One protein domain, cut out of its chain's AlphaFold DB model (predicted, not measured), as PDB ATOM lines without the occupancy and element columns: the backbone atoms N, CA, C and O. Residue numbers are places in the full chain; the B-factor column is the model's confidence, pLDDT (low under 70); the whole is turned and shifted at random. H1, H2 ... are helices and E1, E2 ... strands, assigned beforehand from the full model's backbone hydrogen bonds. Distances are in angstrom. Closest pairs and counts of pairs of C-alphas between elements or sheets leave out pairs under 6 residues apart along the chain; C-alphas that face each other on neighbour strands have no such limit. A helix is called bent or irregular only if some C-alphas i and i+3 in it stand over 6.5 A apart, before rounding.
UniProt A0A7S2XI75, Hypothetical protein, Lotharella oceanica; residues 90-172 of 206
ATOM      1  N   CYS A  90      18.978  38.353 -44.348       91.38
ATOM      2  CA  CYS A  90      19.149  38.234 -42.904       91.38
ATOM      3  C   CYS A  90      17.865  38.594 -42.139       91.38
ATOM      4  O   CYS A  90      17.426  37.853 -41.257       91.38
ATOM      5  N   ARG A  91      17.215  39.704 -42.511       91.12
ATOM      6  CA  ARG A  91      15.991  40.179 -41.855       91.12
ATOM      7  C   ARG A  91      14.818  39.235 -42.114       91.12
ATOM      8  O   ARG A  91      14.050  38.963 -41.195       91.12
ATOM      9  N   THR A  92      14.727  38.686 -43.326       91.69
ATOM     10  CA  THR A  92      13.768  37.629 -43.676       91.69
ATOM     11  C   THR A  92      13.976  36.394 -42.803       91.69
ATOM     12  O   THR A  92      13.017  35.902 -42.211       91.69
ATOM     13  N   CYS A  93      15.220  35.935 -42.637       92.06
ATOM     14  CA  CYS A  93      15.521  34.789 -41.782       92.06
ATOM     15  C   CYS A  93      15.123  35.023 -40.317       92.06
ATOM     16  O   CYS A  93      14.450  34.186 -39.710       92.06
ATOM     17  N   VAL A  94      15.473  36.189 -39.767       92.69
ATOM     18  CA  VAL A  94      15.121  36.569 -38.393       92.69
ATOM     19  C   VAL A  94      13.605  36.589 -38.205       92.69
ATOM     20  O   VAL A  94      13.105  36.015 -37.237       92.69
ATOM     21  N   PHE A  95      12.870  37.174 -39.152       91.56
ATOM     22  CA  PHE A  95      11.412  37.232 -39.113       91.56
ATOM     23  C   PHE A  95      10.775  35.837 -39.118       91.56
ATOM     24  O   PHE A  95       9.895  35.555 -38.305       91.56
ATOM     25  N   VAL A  96      11.241  34.941 -39.994       90.56
ATOM     26  CA  VAL A  96      10.746  33.559 -40.065       90.56
ATOM     27  C   VAL A  96      11.024  32.819 -38.754       90.56
ATOM     28  O   VAL A  96      10.111  32.224 -38.179       90.56
ATOM     29  N   LEU A  97      12.250  32.904 -38.225       90.06
ATOM     30  CA  LEU A  97      12.610  32.254 -36.963       90.06
ATOM     31  C   LEU A  97      11.821  32.790 -35.766       90.06
ATOM     32  O   LEU A  97      11.463  32.015 -34.884       90.06
ATOM     33  N   GLU A  98      11.503  34.083 -35.717       89.56
ATOM     34  CA  GLU A  98      10.647  34.639 -34.663       89.56
ATOM     35  C   GLU A  98       9.241  34.035 -34.672       89.56
ATOM     36  O   GLU A  98       8.670  33.798 -33.605       89.56
ATOM     37  N   ARG A  99       8.683  33.741 -35.852       88.19
ATOM     38  CA  ARG A  99       7.395  33.042 -35.962       88.19
ATOM     39  C   ARG A  99       7.499  31.592 -35.519       88.19
ATOM     40  O   ARG A  99       6.655  31.138 -34.753       88.19
ATOM     41  N   VAL A 100       8.567  30.900 -35.912       87.75
ATOM     42  CA  VAL A 100       8.834  29.522 -35.469       87.75
ATOM     43  C   VAL A 100       8.975  29.456 -33.943       87.75
ATOM     44  O   VAL A 100       8.375  28.597 -33.300       87.75
ATOM     45  N   LYS A 101       9.697  30.409 -33.334       87.06
ATOM     46  CA  LYS A 101       9.895  30.487 -31.875       87.06
ATOM     47  C   LYS A 101       8.603  30.706 -31.095       87.06
ATOM     48  O   LYS A 101       8.497  30.221 -29.974       87.06
ATOM     49  N   LYS A 102       7.614  31.400 -31.666       86.56
ATOM     50  CA  LYS A 102       6.302  31.601 -31.025       86.56
ATOM     51  C   LYS A 102       5.477  30.314 -30.922       86.56
ATOM     52  O   LYS A 102       4.399  30.344 -30.338       86.56
ATOM     53  N   GLY A 103       5.957  29.192 -31.467       74.94
ATOM     54  CA  GLY A 103       5.293  27.897 -31.338       74.94
ATOM     55  C   GLY A 103       3.975  27.818 -32.103       74.94
ATOM     56  O   GLY A 103       3.230  26.851 -31.953       74.94
ATOM     57  N   THR A 104       3.683  28.809 -32.950       61.41
ATOM     58  CA  THR A 104       2.615  28.685 -33.925       61.41
ATOM     59  C   THR A 104       3.043  27.581 -34.877       61.41
ATOM     60  O   THR A 104       3.887  27.798 -35.741       61.41
ATOM     61  N   ASN A 105       2.450  26.398 -34.707       56.47
ATOM     62  CA  ASN A 105       2.497  25.245 -35.615       56.47
ATOM     63  C   ASN A 105       1.837  25.573 -36.974       56.47
ATOM     64  O   ASN A 105       1.238  24.727 -37.630       56.47
ATOM     65  N   MET A 106       1.881  26.846 -37.366       54.09
ATOM     66  CA  MET A 106       1.527  27.306 -38.684       54.09
ATOM     67  C   MET A 106       2.565  26.688 -39.588       54.09
ATOM     68  O   MET A 106       3.766  26.918 -39.426       54.09
ATOM     69  N   LEU A 107       2.082  25.818 -40.466       65.88
ATOM     70  CA  LEU A 107       2.895  25.132 -41.444       65.88
ATOM     71  C   LEU A 107       3.877  26.143 -42.042       65.88
ATOM     72  O   LEU A 107       3.461  27.242 -42.410       65.88
ATOM     73  N   LEU A 108       5.158  25.773 -42.129       71.50
ATOM     74  CA  LEU A 108       6.236  26.603 -42.684       71.50
ATOM     75  C   LEU A 108       5.793  27.444 -43.912       71.50
ATOM     76  O   LEU A 108       6.084  28.640 -43.926       71.50
ATOM     77  N   PRO A 109       5.007  26.910 -44.878       78.69
ATOM     78  CA  PRO A 109       4.514  27.680 -46.025       78.69
ATOM     79  C   PRO A 109       3.642  28.900 -45.679       78.69
ATOM     80  O   PRO A 109       3.699  29.906 -46.381       78.69
ATOM     81  N   SER A 110       2.866  28.848 -44.590       85.75
ATOM     82  CA  SER A 110       1.972  29.934 -44.154       85.75
ATOM     83  C   SER A 110       2.730  31.166 -43.657       85.75
ATOM     84  O   SER A 110       2.179  32.262 -43.632       85.75
ATOM     85  N   ILE A 111       3.992  31.014 -43.248       89.00
ATOM     86  CA  ILE A 111       4.817  32.151 -42.828       89.00
ATOM     87  C   ILE A 111       5.194  32.985 -44.057       89.00
ATOM     88  O   ILE A 111       5.161  34.213 -44.003       89.00
ATOM     89  N   CYS A 112       5.500  32.334 -45.185       90.56
ATOM     90  CA  CYS A 112       5.869  33.050 -46.401       90.56
ATOM     91  C   CYS A 112       4.690  33.750 -47.080       90.56
ATOM     92  O   CYS A 112       4.925  34.772 -47.715       90.56
ATOM     93  N   SER A 113       3.444  33.288 -46.917       90.50
ATOM     94  CA  SER A 113       2.281  34.050 -47.401       90.50
ATOM     95  C   SER A 113       2.124  35.384 -46.665       90.50
ATOM     96  O   SER A 113       1.889  36.402 -47.299       90.50
ATOM     97  N   GLU A 114       2.370  35.428 -45.351       88.75
ATOM     98  CA  GLU A 114       2.358  36.706 -44.622       88.75
ATOM     99  C   GLU A 114       3.510  37.637 -45.026       88.75
ATOM    100  O   GLU A 114       3.372  38.862 -44.990       88.75
ATOM    101  N   VAL A 115       4.672  37.066 -45.369       89.62
ATOM    102  CA  VAL A 115       5.797  37.841 -45.910       89.62
ATOM    103  C   VAL A 115       5.433  38.392 -47.281       89.62
ATOM    104  O   VAL A 115       5.718  39.554 -47.530       89.62
ATOM    105  N   TYR A 116       4.762  37.611 -48.130       90.81
ATOM    106  CA  TYR A 116       4.323  38.037 -49.459       90.81
ATOM    107  C   TYR A 116       3.408  39.263 -49.405       90.81
ATOM    108  O   TYR A 116       3.634  40.221 -50.142       90.81
ATOM    109  N   ASP A 117       2.447  39.274 -48.475       90.50
ATOM    110  CA  ASP A 117       1.504  40.386 -48.314       90.50
ATOM    111  C   ASP A 117       2.194  41.702 -47.916       90.50
ATOM    112  O   ASP A 117       1.705  42.787 -48.230       90.50
ATOM    113  N   LYS A 118       3.331  41.627 -47.210       88.31
ATOM    114  CA  LYS A 118       4.078  42.808 -46.743       88.31
ATOM    115  C   LYS A 118       5.250  43.185 -47.645       88.31
ATOM    116  O   LYS A 118       5.562  44.364 -47.787       88.31
ATOM    117  N   PHE A 119       5.922  42.183 -48.197       88.56
ATOM    118  CA  PHE A 119       7.193  42.270 -48.905       88.56
ATOM    119  C   PHE A 119       7.207  41.232 -50.041       88.56
ATOM    120  O   PHE A 119       7.802  40.158 -49.908       88.56
ATOM    121  N   PRO A 120       6.579  41.530 -51.189       88.75
ATOM    122  CA  PRO A 120       6.498  40.574 -52.293       88.75
ATOM    123  C   PRO A 120       7.881  40.215 -52.865       88.75
ATOM    124  O   PRO A 120       8.080  39.098 -53.337       88.75
ATOM    125  N   SER A 121       8.861  41.122 -52.771       89.44
ATOM    126  CA  SER A 121      10.233  40.905 -53.249       89.44
ATOM    127  C   SER A 121      11.019  39.871 -52.435       89.44
ATOM    128  O   SER A 121      11.858  39.169 -52.994       89.44
ATOM    129  N   SER A 122      10.739  39.719 -51.136       90.00
ATOM    130  CA  SER A 122      11.463  38.790 -50.254       90.00
ATOM    131  C   SER A 122      10.801  37.413 -50.141       90.00
ATOM    132  O   SER A 122      11.289  36.540 -49.417       90.00
ATOM    133  N   TYR A 123       9.719  37.177 -50.888       91.44
ATOM    134  CA  TYR A 123       9.006  35.902 -50.901       91.44
ATOM    135  C   TYR A 123       9.889  34.731 -51.351       91.44
ATOM    136  O   TYR A 123       9.905  33.686 -50.700       91.44
ATOM    137  N   GLY A 124      10.680  34.916 -52.414       91.31
ATOM    138  CA  GLY A 124      11.624  33.893 -52.881       91.31
ATOM    139  C   GLY A 124      12.665  33.546 -51.813       91.31
ATOM    140  O   GLY A 124      12.906  32.374 -51.521       91.31
ATOM    141  N   THR A 125      13.208  34.565 -51.146       90.88
ATOM    142  CA  THR A 125      14.167  34.395 -50.048       90.88
ATOM    143  C   THR A 125      13.542  33.704 -48.837       90.88
ATOM    144  O   THR A 125      14.203  32.905 -48.179       90.88
ATOM    145  N   CYS A 126      12.261  33.949 -48.548       92.19
ATOM    146  CA  CYS A 126      11.546  33.254 -47.480       92.19
ATOM    147  C   CYS A 126      11.525  31.735 -47.712       92.19
ATOM    148  O   CYS A 126      11.868  30.972 -46.810       92.19
ATOM    149  N   HIS A 127      11.221  31.292 -48.937       91.94
ATOM    150  CA  HIS A 127      11.259  29.869 -49.297       91.94
ATOM    151  C   HIS A 127      12.663  29.270 -49.198       91.94
ATOM    152  O   HIS A 127      12.818  28.155 -48.705       91.94
ATOM    153  N   GLN A 128      13.698  30.017 -49.589       91.56
ATOM    154  CA  GLN A 128      15.087  29.578 -49.415       91.56
ATOM    155  C   GLN A 128      15.447  29.373 -47.938       91.56
ATOM    156  O   GLN A 128      16.051  28.358 -47.591       91.56
ATOM    157  N   VAL A 129      15.034  30.289 -47.055       90.81
ATOM    158  CA  VAL A 129      15.235  30.144 -45.606       90.81
ATOM    159  C   VAL A 129      14.485  28.925 -45.077       90.81
ATOM    160  O   VAL A 129      15.066  28.137 -44.339       90.81
ATOM    161  N   LEU A 130      13.218  28.728 -45.455       90.31
ATOM    162  CA  LEU A 130      12.449  27.558 -45.018       90.31
ATOM    163  C   LEU A 130      13.104  26.244 -45.453       90.31
ATOM    164  O   LEU A 130      13.180  25.313 -44.655       90.31
ATOM    165  N   ASN A 131      13.628  26.187 -46.676       90.19
ATOM    166  CA  ASN A 131      14.378  25.030 -47.159       90.19
ATOM    167  C   ASN A 131      15.675  24.820 -46.364       90.19
ATOM    168  O   ASN A 131      16.001  23.696 -45.992       90.19
ATOM    169  N   ALA A 132      16.397  25.888 -46.021       90.50
ATOM    170  CA  ALA A 132      17.563  25.782 -45.145       90.50
ATOM    171  C   ALA A 132      17.186  25.292 -43.735       90.50
ATOM    172  O   ALA A 132      17.947  24.544 -43.114       90.50
ATOM    173  N   LEU A 133      16.002  25.671 -43.233       89.19
ATOM    174  CA  LEU A 133      15.497  25.230 -41.934       89.19
ATOM    175  C   LEU A 133      15.133  23.741 -41.920       89.19
ATOM    176  O   LEU A 133      15.353  23.077 -40.911       89.19
ATOM    177  N   THR A 134      14.590  23.200 -43.011       88.31
ATOM    178  CA  THR A 134      14.259  21.768 -43.087       88.31
ATOM    179  C   THR A 134      15.515  20.907 -43.165       88.31
ATOM    180  O   THR A 134      15.597  19.901 -42.462       88.31
ATOM    181  N   VAL A 135      16.529  21.338 -43.924       89.50
ATOM    182  CA  VAL A 135      17.834  20.656 -44.004       89.50
ATOM    183  C   VAL A 135      18.562  20.685 -42.655       89.50
ATOM    184  O   VAL A 135      19.094  19.669 -42.213       89.50
ATOM    185  N   ASN A 136      18.530  21.821 -41.950       88.31
ATOM    186  CA  ASN A 136      19.184  21.997 -40.647       88.31
ATOM    187  C   ASN A 136      18.268  21.712 -39.441       88.31
ATOM    188  O   ASN A 136      18.585  22.103 -38.312       88.31
ATOM    189  N   GLY A 137      17.135  21.030 -39.646       84.75
ATOM    190  CA  GLY A 137      16.065  20.894 -38.648       84.75
ATOM    191  C   GLY A 137      16.518  20.325 -37.298       84.75
ATOM    192  O   GLY A 137      16.029  20.752 -36.250       84.75
ATOM    193  N   GLY A 138      17.500  19.412 -37.304       85.94
ATOM    194  CA  GLY A 138      18.085  18.847 -36.084       85.94
ATOM    195  C   GLY A 138      18.784  19.892 -35.207       85.94
ATOM    196  O   GLY A 138      18.531  19.958 -34.002       85.94
ATOM    197  N   ASN A 139      19.595  20.762 -35.816       88.06
ATOM    198  CA  ASN A 139      20.334  21.816 -35.112       88.06
ATOM    199  C   ASN A 139      19.400  22.917 -34.605       88.06
ATOM    200  O   ASN A 139      19.532  23.374 -33.474       88.06
ATOM    201  N   ILE A 140      18.405  23.300 -35.408       88.75
ATOM    202  CA  ILE A 140      17.428  24.335 -35.038       88.75
ATOM    203  C   ILE A 140      16.619  23.909 -33.822       88.75
ATOM    204  O   ILE A 140      16.424  24.701 -32.902       88.75
ATOM    205  N   LYS A 141      16.174  22.647 -33.796       88.94
ATOM    206  CA  LYS A 141      15.468  22.093 -32.644       88.94
ATOM    207  C   LYS A 141      16.340  22.165 -31.392       88.94
ATOM    208  O   LYS A 141      15.868  22.614 -30.351       88.94
ATOM    209  N   TYR A 142      17.611  21.784 -31.504       89.69
ATOM    210  CA  TYR A 142      18.563  21.888 -30.402       89.69
ATOM    211  C   TYR A 142      18.731  23.341 -29.924       89.69
ATOM    212  O   TYR A 142      18.559  23.614 -28.743       89.69
ATOM    213  N   TRP A 143      18.940  24.309 -30.821       90.81
ATOM    214  CA  TRP A 143      19.065  25.728 -30.449       90.81
ATOM    215  C   TRP A 143      17.789  26.335 -29.849       90.81
ATOM    216  O   TRP A 143      17.873  27.288 -29.071       90.81
ATOM    217  N   LEU A 144      16.607  25.806 -30.183       90.00
ATOM    218  CA  LEU A 144      15.345  26.243 -29.579       90.00
ATOM    219  C   LEU A 144      15.171  25.723 -28.148       90.00
ATOM    220  O   LEU A 144      14.778  26.497 -27.278       90.00
ATOM    221  N   PHE A 145      15.432  24.433 -27.911       89.75
ATOM    222  CA  PHE A 145      15.176  23.785 -26.615       89.75
ATOM    223  C   PHE A 145      16.354  23.881 -25.648       89.75
ATOM    224  O   PHE A 145      16.171  24.137 -24.456       89.75
ATOM    225  N   GLU A 146      17.567  23.678 -26.154       89.88
ATOM    226  CA  GLU A 146      18.778  23.808 -25.359       89.88
ATOM    227  C   GLU A 146      19.259  25.250 -25.339       89.88
ATOM    228  O   GLU A 146      19.570  25.748 -24.274       89.88
ATOM    229  N   GLY A 147      19.186  26.003 -26.430       89.19
ATOM    230  CA  GLY A 147      19.698  27.376 -26.451       89.19
ATOM    231  C   GLY A 147      21.135  27.437 -26.955       89.19
ATOM    232  O   GLY A 147      21.596  26.542 -27.665       89.19
ATOM    233  N   CYS A 148      21.828  28.531 -26.657       90.12
ATOM    234  CA  CYS A 148      23.203  28.730 -27.097       90.12
ATOM    235  C   CYS A 148      24.014  29.554 -26.096       90.12
ATOM    236  O   CYS A 148      23.465  30.264 -25.252       90.12
ATOM    237  N   TYR A 149      25.337  29.445 -26.209       87.75
ATOM    238  CA  TYR A 149      26.270  30.238 -25.421       87.75
ATOM    239  C   TYR A 149      26.447  31.619 -26.044       87.75
ATOM    240  O   TYR A 149      26.767  31.738 -27.230       87.75
ATOM    241  N   LYS A 150      26.285  32.652 -25.221       85.00
ATOM    242  CA  LYS A 150      26.667  34.027 -25.528       85.00
ATOM    243  C   LYS A 150      27.931  34.333 -24.722       85.00
ATOM    244  O   LYS A 150      27.940  34.118 -23.511       85.00
ATOM    245  N   TYR A 151      28.992  34.792 -25.381       81.06
ATOM    246  CA  TYR A 151      30.151  35.327 -24.669       81.06
ATOM    247  C   TYR A 151      29.902  36.805 -24.406       81.06
ATOM    248  O   TYR A 151      29.568  37.562 -25.316       81.06
ATOM    249  N   GLU A 152      30.009  37.214 -23.154       77.25
ATOM    250  CA  GLU A 152      30.029  38.633 -22.822       77.25
ATOM    251  C   GLU A 152      31.461  39.166 -22.799       77.25
ATOM    252  O   GLU A 152      32.425  38.401 -22.753       77.25
ATOM    253  N   ILE A 153      31.586  40.493 -22.791       78.50
ATOM    254  CA  ILE A 153      32.856  41.234 -22.760       78.50
ATOM    255  C   ILE A 153      33.841  40.747 -21.679       78.50
ATOM    256  O   ILE A 153      35.045  40.833 -21.861       78.50
ATOM    257  N   TYR A 154      33.368  40.171 -20.575       81.88
ATOM    258  CA  TYR A 154      34.229  39.674 -19.495       81.88
ATOM    259  C   TYR A 154      34.645  38.200 -19.642       81.88
ATOM    260  O   TYR A 154      35.012  37.573 -18.653       81.88
ATOM    261  N   GLN A 155      34.530  37.611 -20.838       75.25
ATOM    262  CA  GLN A 155      34.766  36.178 -21.105       75.25
ATOM    263  C   GLN A 155      33.874  35.217 -20.294       75.25
ATOM    264  O   GLN A 155      34.061  33.997 -20.315       75.25
ATOM    265  N   ALA A 156      32.852  35.743 -19.619       80.56
ATOM    266  CA  ALA A 156      31.825  34.939 -18.985       80.56
ATOM    267  C   ALA A 156      30.934  34.310 -20.069       80.56
ATOM    268  O   ALA A 156      30.421  34.996 -20.959       80.56
ATOM    269  N   LYS A 157      30.765  32.986 -19.998       85.12
ATOM    270  CA  LYS A 157      29.842  32.236 -20.855       85.12
ATOM    271  C   LYS A 157      28.472  32.224 -20.198       85.12
ATOM    272  O   LYS A 157      28.261  31.483 -19.239       85.12
ATOM    273  N   GLU A 158      27.545  33.006 -20.732       88.06
ATOM    274  CA  GLU A 158      26.149  32.949 -20.314       88.06
ATOM    275  C   GLU A 158      25.379  31.975 -21.212       88.06
ATOM    276  O   GLU A 158      25.522  31.961 -22.441       88.06
ATOM    277  N   TRP A 159      24.559  31.137 -20.586       88.50
ATOM    278  CA  TRP A 159      23.670  30.230 -21.293       88.50
ATOM    279  C   TRP A 159      22.319  30.906 -21.544       88.50
ATOM    280  O   TRP A 159      21.578  31.184 -20.603       88.50
ATOM    281  N   VAL A 160      21.957  31.115 -22.814       89.94
ATOM    282  CA  VAL A 160      20.724  31.823 -23.194       89.94
ATOM    283  C   VAL A 160      19.720  30.859 -23.835       89.94
ATOM    284  O   VAL A 160      19.996  30.263 -24.883       89.94
ATOM    285  N   LYS A 161      18.527  30.734 -23.232       90.81
ATOM    286  CA  LYS A 161      17.382  29.974 -23.775       90.81
ATOM    287  C   LYS A 161      16.185  30.903 -24.040       90.81
ATOM    288  O   LYS A 161      15.797  31.628 -23.128       90.81
ATOM    289  N   PRO A 162      15.529  30.843 -25.217       89.88
ATOM    290  CA  PRO A 162      15.952  30.196 -26.468       89.88
ATOM    291  C   PRO A 162      17.062  30.989 -27.177       89.88
ATOM    292  O   PRO A 162      17.186  32.197 -26.973       89.88
ATOM    293  N   CYS A 163      17.808  30.347 -28.082       91.69
ATOM    294  CA  CYS A 163      18.891  31.023 -28.802       91.69
ATOM    295  C   CYS A 163      18.387  32.259 -29.596       91.69
ATOM    296  O   CYS A 163      17.257  32.250 -30.121       91.69
ATOM    297  N   PRO A 164      19.173  33.352 -29.696       91.69
ATOM    298  CA  PRO A 164      18.816  34.516 -30.502       91.69
ATOM    299  C   PRO A 164      18.706  34.160 -31.988       91.69
ATOM    300  O   PRO A 164      19.529  33.425 -32.532       91.69
ATOM    301  N   SER A 165      17.715  34.736 -32.671       91.31
ATOM    302  CA  SER A 165      17.437  34.479 -34.092       91.31
ATOM    303  C   SER A 165      18.604  34.868 -35.006       91.31
ATOM    304  O   SER A 165      18.904  34.136 -35.941       91.31
ATOM    305  N   HIS A 166      19.314  35.960 -34.707       90.06
ATOM    306  CA  HIS A 166      20.479  36.395 -35.490       90.06
ATOM    307  C   HIS A 166      21.615  35.365 -35.489       90.06
ATOM    308  O   HIS A 166      22.209  35.103 -36.531       90.06
ATOM    309  N   VAL A 167      21.890  34.749 -34.334       89.88
ATOM    310  CA  VAL A 167      22.947  33.733 -34.202       89.88
ATOM    311  C   VAL A 167      22.567  32.479 -34.980       89.88
ATOM    312  O   VAL A 167      23.377  31.950 -35.736       89.88
ATOM    313  N   MET A 168      21.310  32.047 -34.860       90.38
ATOM    314  CA  MET A 168      20.796  30.920 -35.634       90.38
ATOM    315  C   MET A 168      20.875  31.193 -37.141       90.38
ATOM    316  O   MET A 168      21.380  30.359 -37.878       90.38
ATOM    317  N   CYS A 169      20.456  32.374 -37.605       92.06
ATOM    318  CA  CYS A 169      20.513  32.746 -39.022       92.06
ATOM    319  C   CYS A 169      21.933  32.868 -39.589       92.06
ATOM    320  O   CYS A 169      22.119  32.662 -40.785       92.06
ATOM    321  N   ALA A 170      22.931  33.188 -38.761       91.19
ATOM    322  CA  ALA A 170      24.335  33.178 -39.174       91.19
ATOM    323  C   ALA A 170      24.902  31.752 -39.304       91.19
ATOM    324  O   ALA A 170      25.820  31.522 -40.090       91.19
ATOM    325  N   ALA A 171      24.354  30.799 -38.543       89.38
ATOM    326  CA  ALA A 171      24.718  29.386 -38.606       89.38
ATOM    327  C   ALA A 171      23.945  28.605 -39.686       89.38
ATOM    328  O   ALA A 171      24.318  27.480 -40.008       89.38
ATOM    329  N   LEU A 172      22.867  29.179 -40.229       89.62
ATOM    330  CA  LEU A 172      22.117  28.592 -41.334       89.62
ATOM    331  C   LEU A 172      22.805  28.888 -42.664       89.62
ATOM    332  O   LEU A 172      23.059  30.041 -43.019       89.62
TER     333      LEU A 172
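What this domain is: This is residues 90 to 172 of the 206 residues of the protein "Hypothetical protein" of Lotharella oceanica (UniProt A0A7S2XI75). Helix H1 sits in the middle of an elongated body, with the helical hairpin H2 and H3 on one side and the short helix H5 on the other, while a small two-stranded hairpin, E1 and E2, makes the far end of the long axis. H4 follows H3 and comes before the strand hairpin along the chain, near H3 and H5 but touching no helix. The printed part has 83 residues, with five named helices and two named strands in the order H1, H2, H3, H4, E1, E2, H5; the sheet, E1 - E2, is antiparallel and the class is mostly helix. The whole is only just compact, close to loose, with a radius of gyration of the C-alphas of 13.8 A and spans of 43 by 23 by 20 A.

How they stand to each other: H1, residues 90 to 101, touches H3, residues 120 to 135, with residues 92 to 96 alone; their closest C-alphas, of Cys 93 and Val 129, are 6.0 A apart, at a steep tilt of 58 degrees. H1 also touches H5, residues 165 to 171, at a steep tilt of 64 degrees, opposite ways; the closest C-alphas are those of Val 94 and Ser 165, 5.3 A. H2, residues 108 to 118, forms a hairpin with H3 at a shallow tilt of 18 degrees, and the C-alphas of Tyr 116 and Tyr 123 come closest, at 5.3 A. Of these three touching pairs 1 is at a shallow tilt, and the helix packing is only just mostly crossed. H4, residues 137 to 145, is close to H5 but not clearly touching, with the closest C-alphas, of Ile 140 and Met 168, 7.4 A apart. E1, residues 148 to 151, and E2, residues 157 to 160, form an antiparallel hairpin at 141 degrees; N 150 and O 158 are 3.0 A apart, and N 148 and O 160 3.1 A, within hydrogen-bond range. Both strands are apart from H1, H2 and H3. In H1, H4 and H5 every O i to N i+4 pair is within hydrogen-bond range; in H2 4 of 7 are, in H3 10 of 12.

Where its parts are: H1 begins at C-alpha 90, (19.149, 38.234, -42.904), and is 16.3 A long; H2 is 16.8 A. H3, the longest helix, is 24.4 A and irregular, with C-alphas 121 and 124 7.2 A apart. H4 is 12.4 A, E1 9.9 A and E2 9.4 A. H5, 10.0 A, ends at C-alpha 171, (24.718, 29.386, -38.606).

The domain as a whole: The C-alphas farthest apart, of Asp 117 and Tyr 154, are 43.6 A from each other. The printed part has no cut and no long link; H1 to H2 is short, the others tight. Residues 102 to 107 stand free, and pLDDT is under 70 at residues 104 to 107.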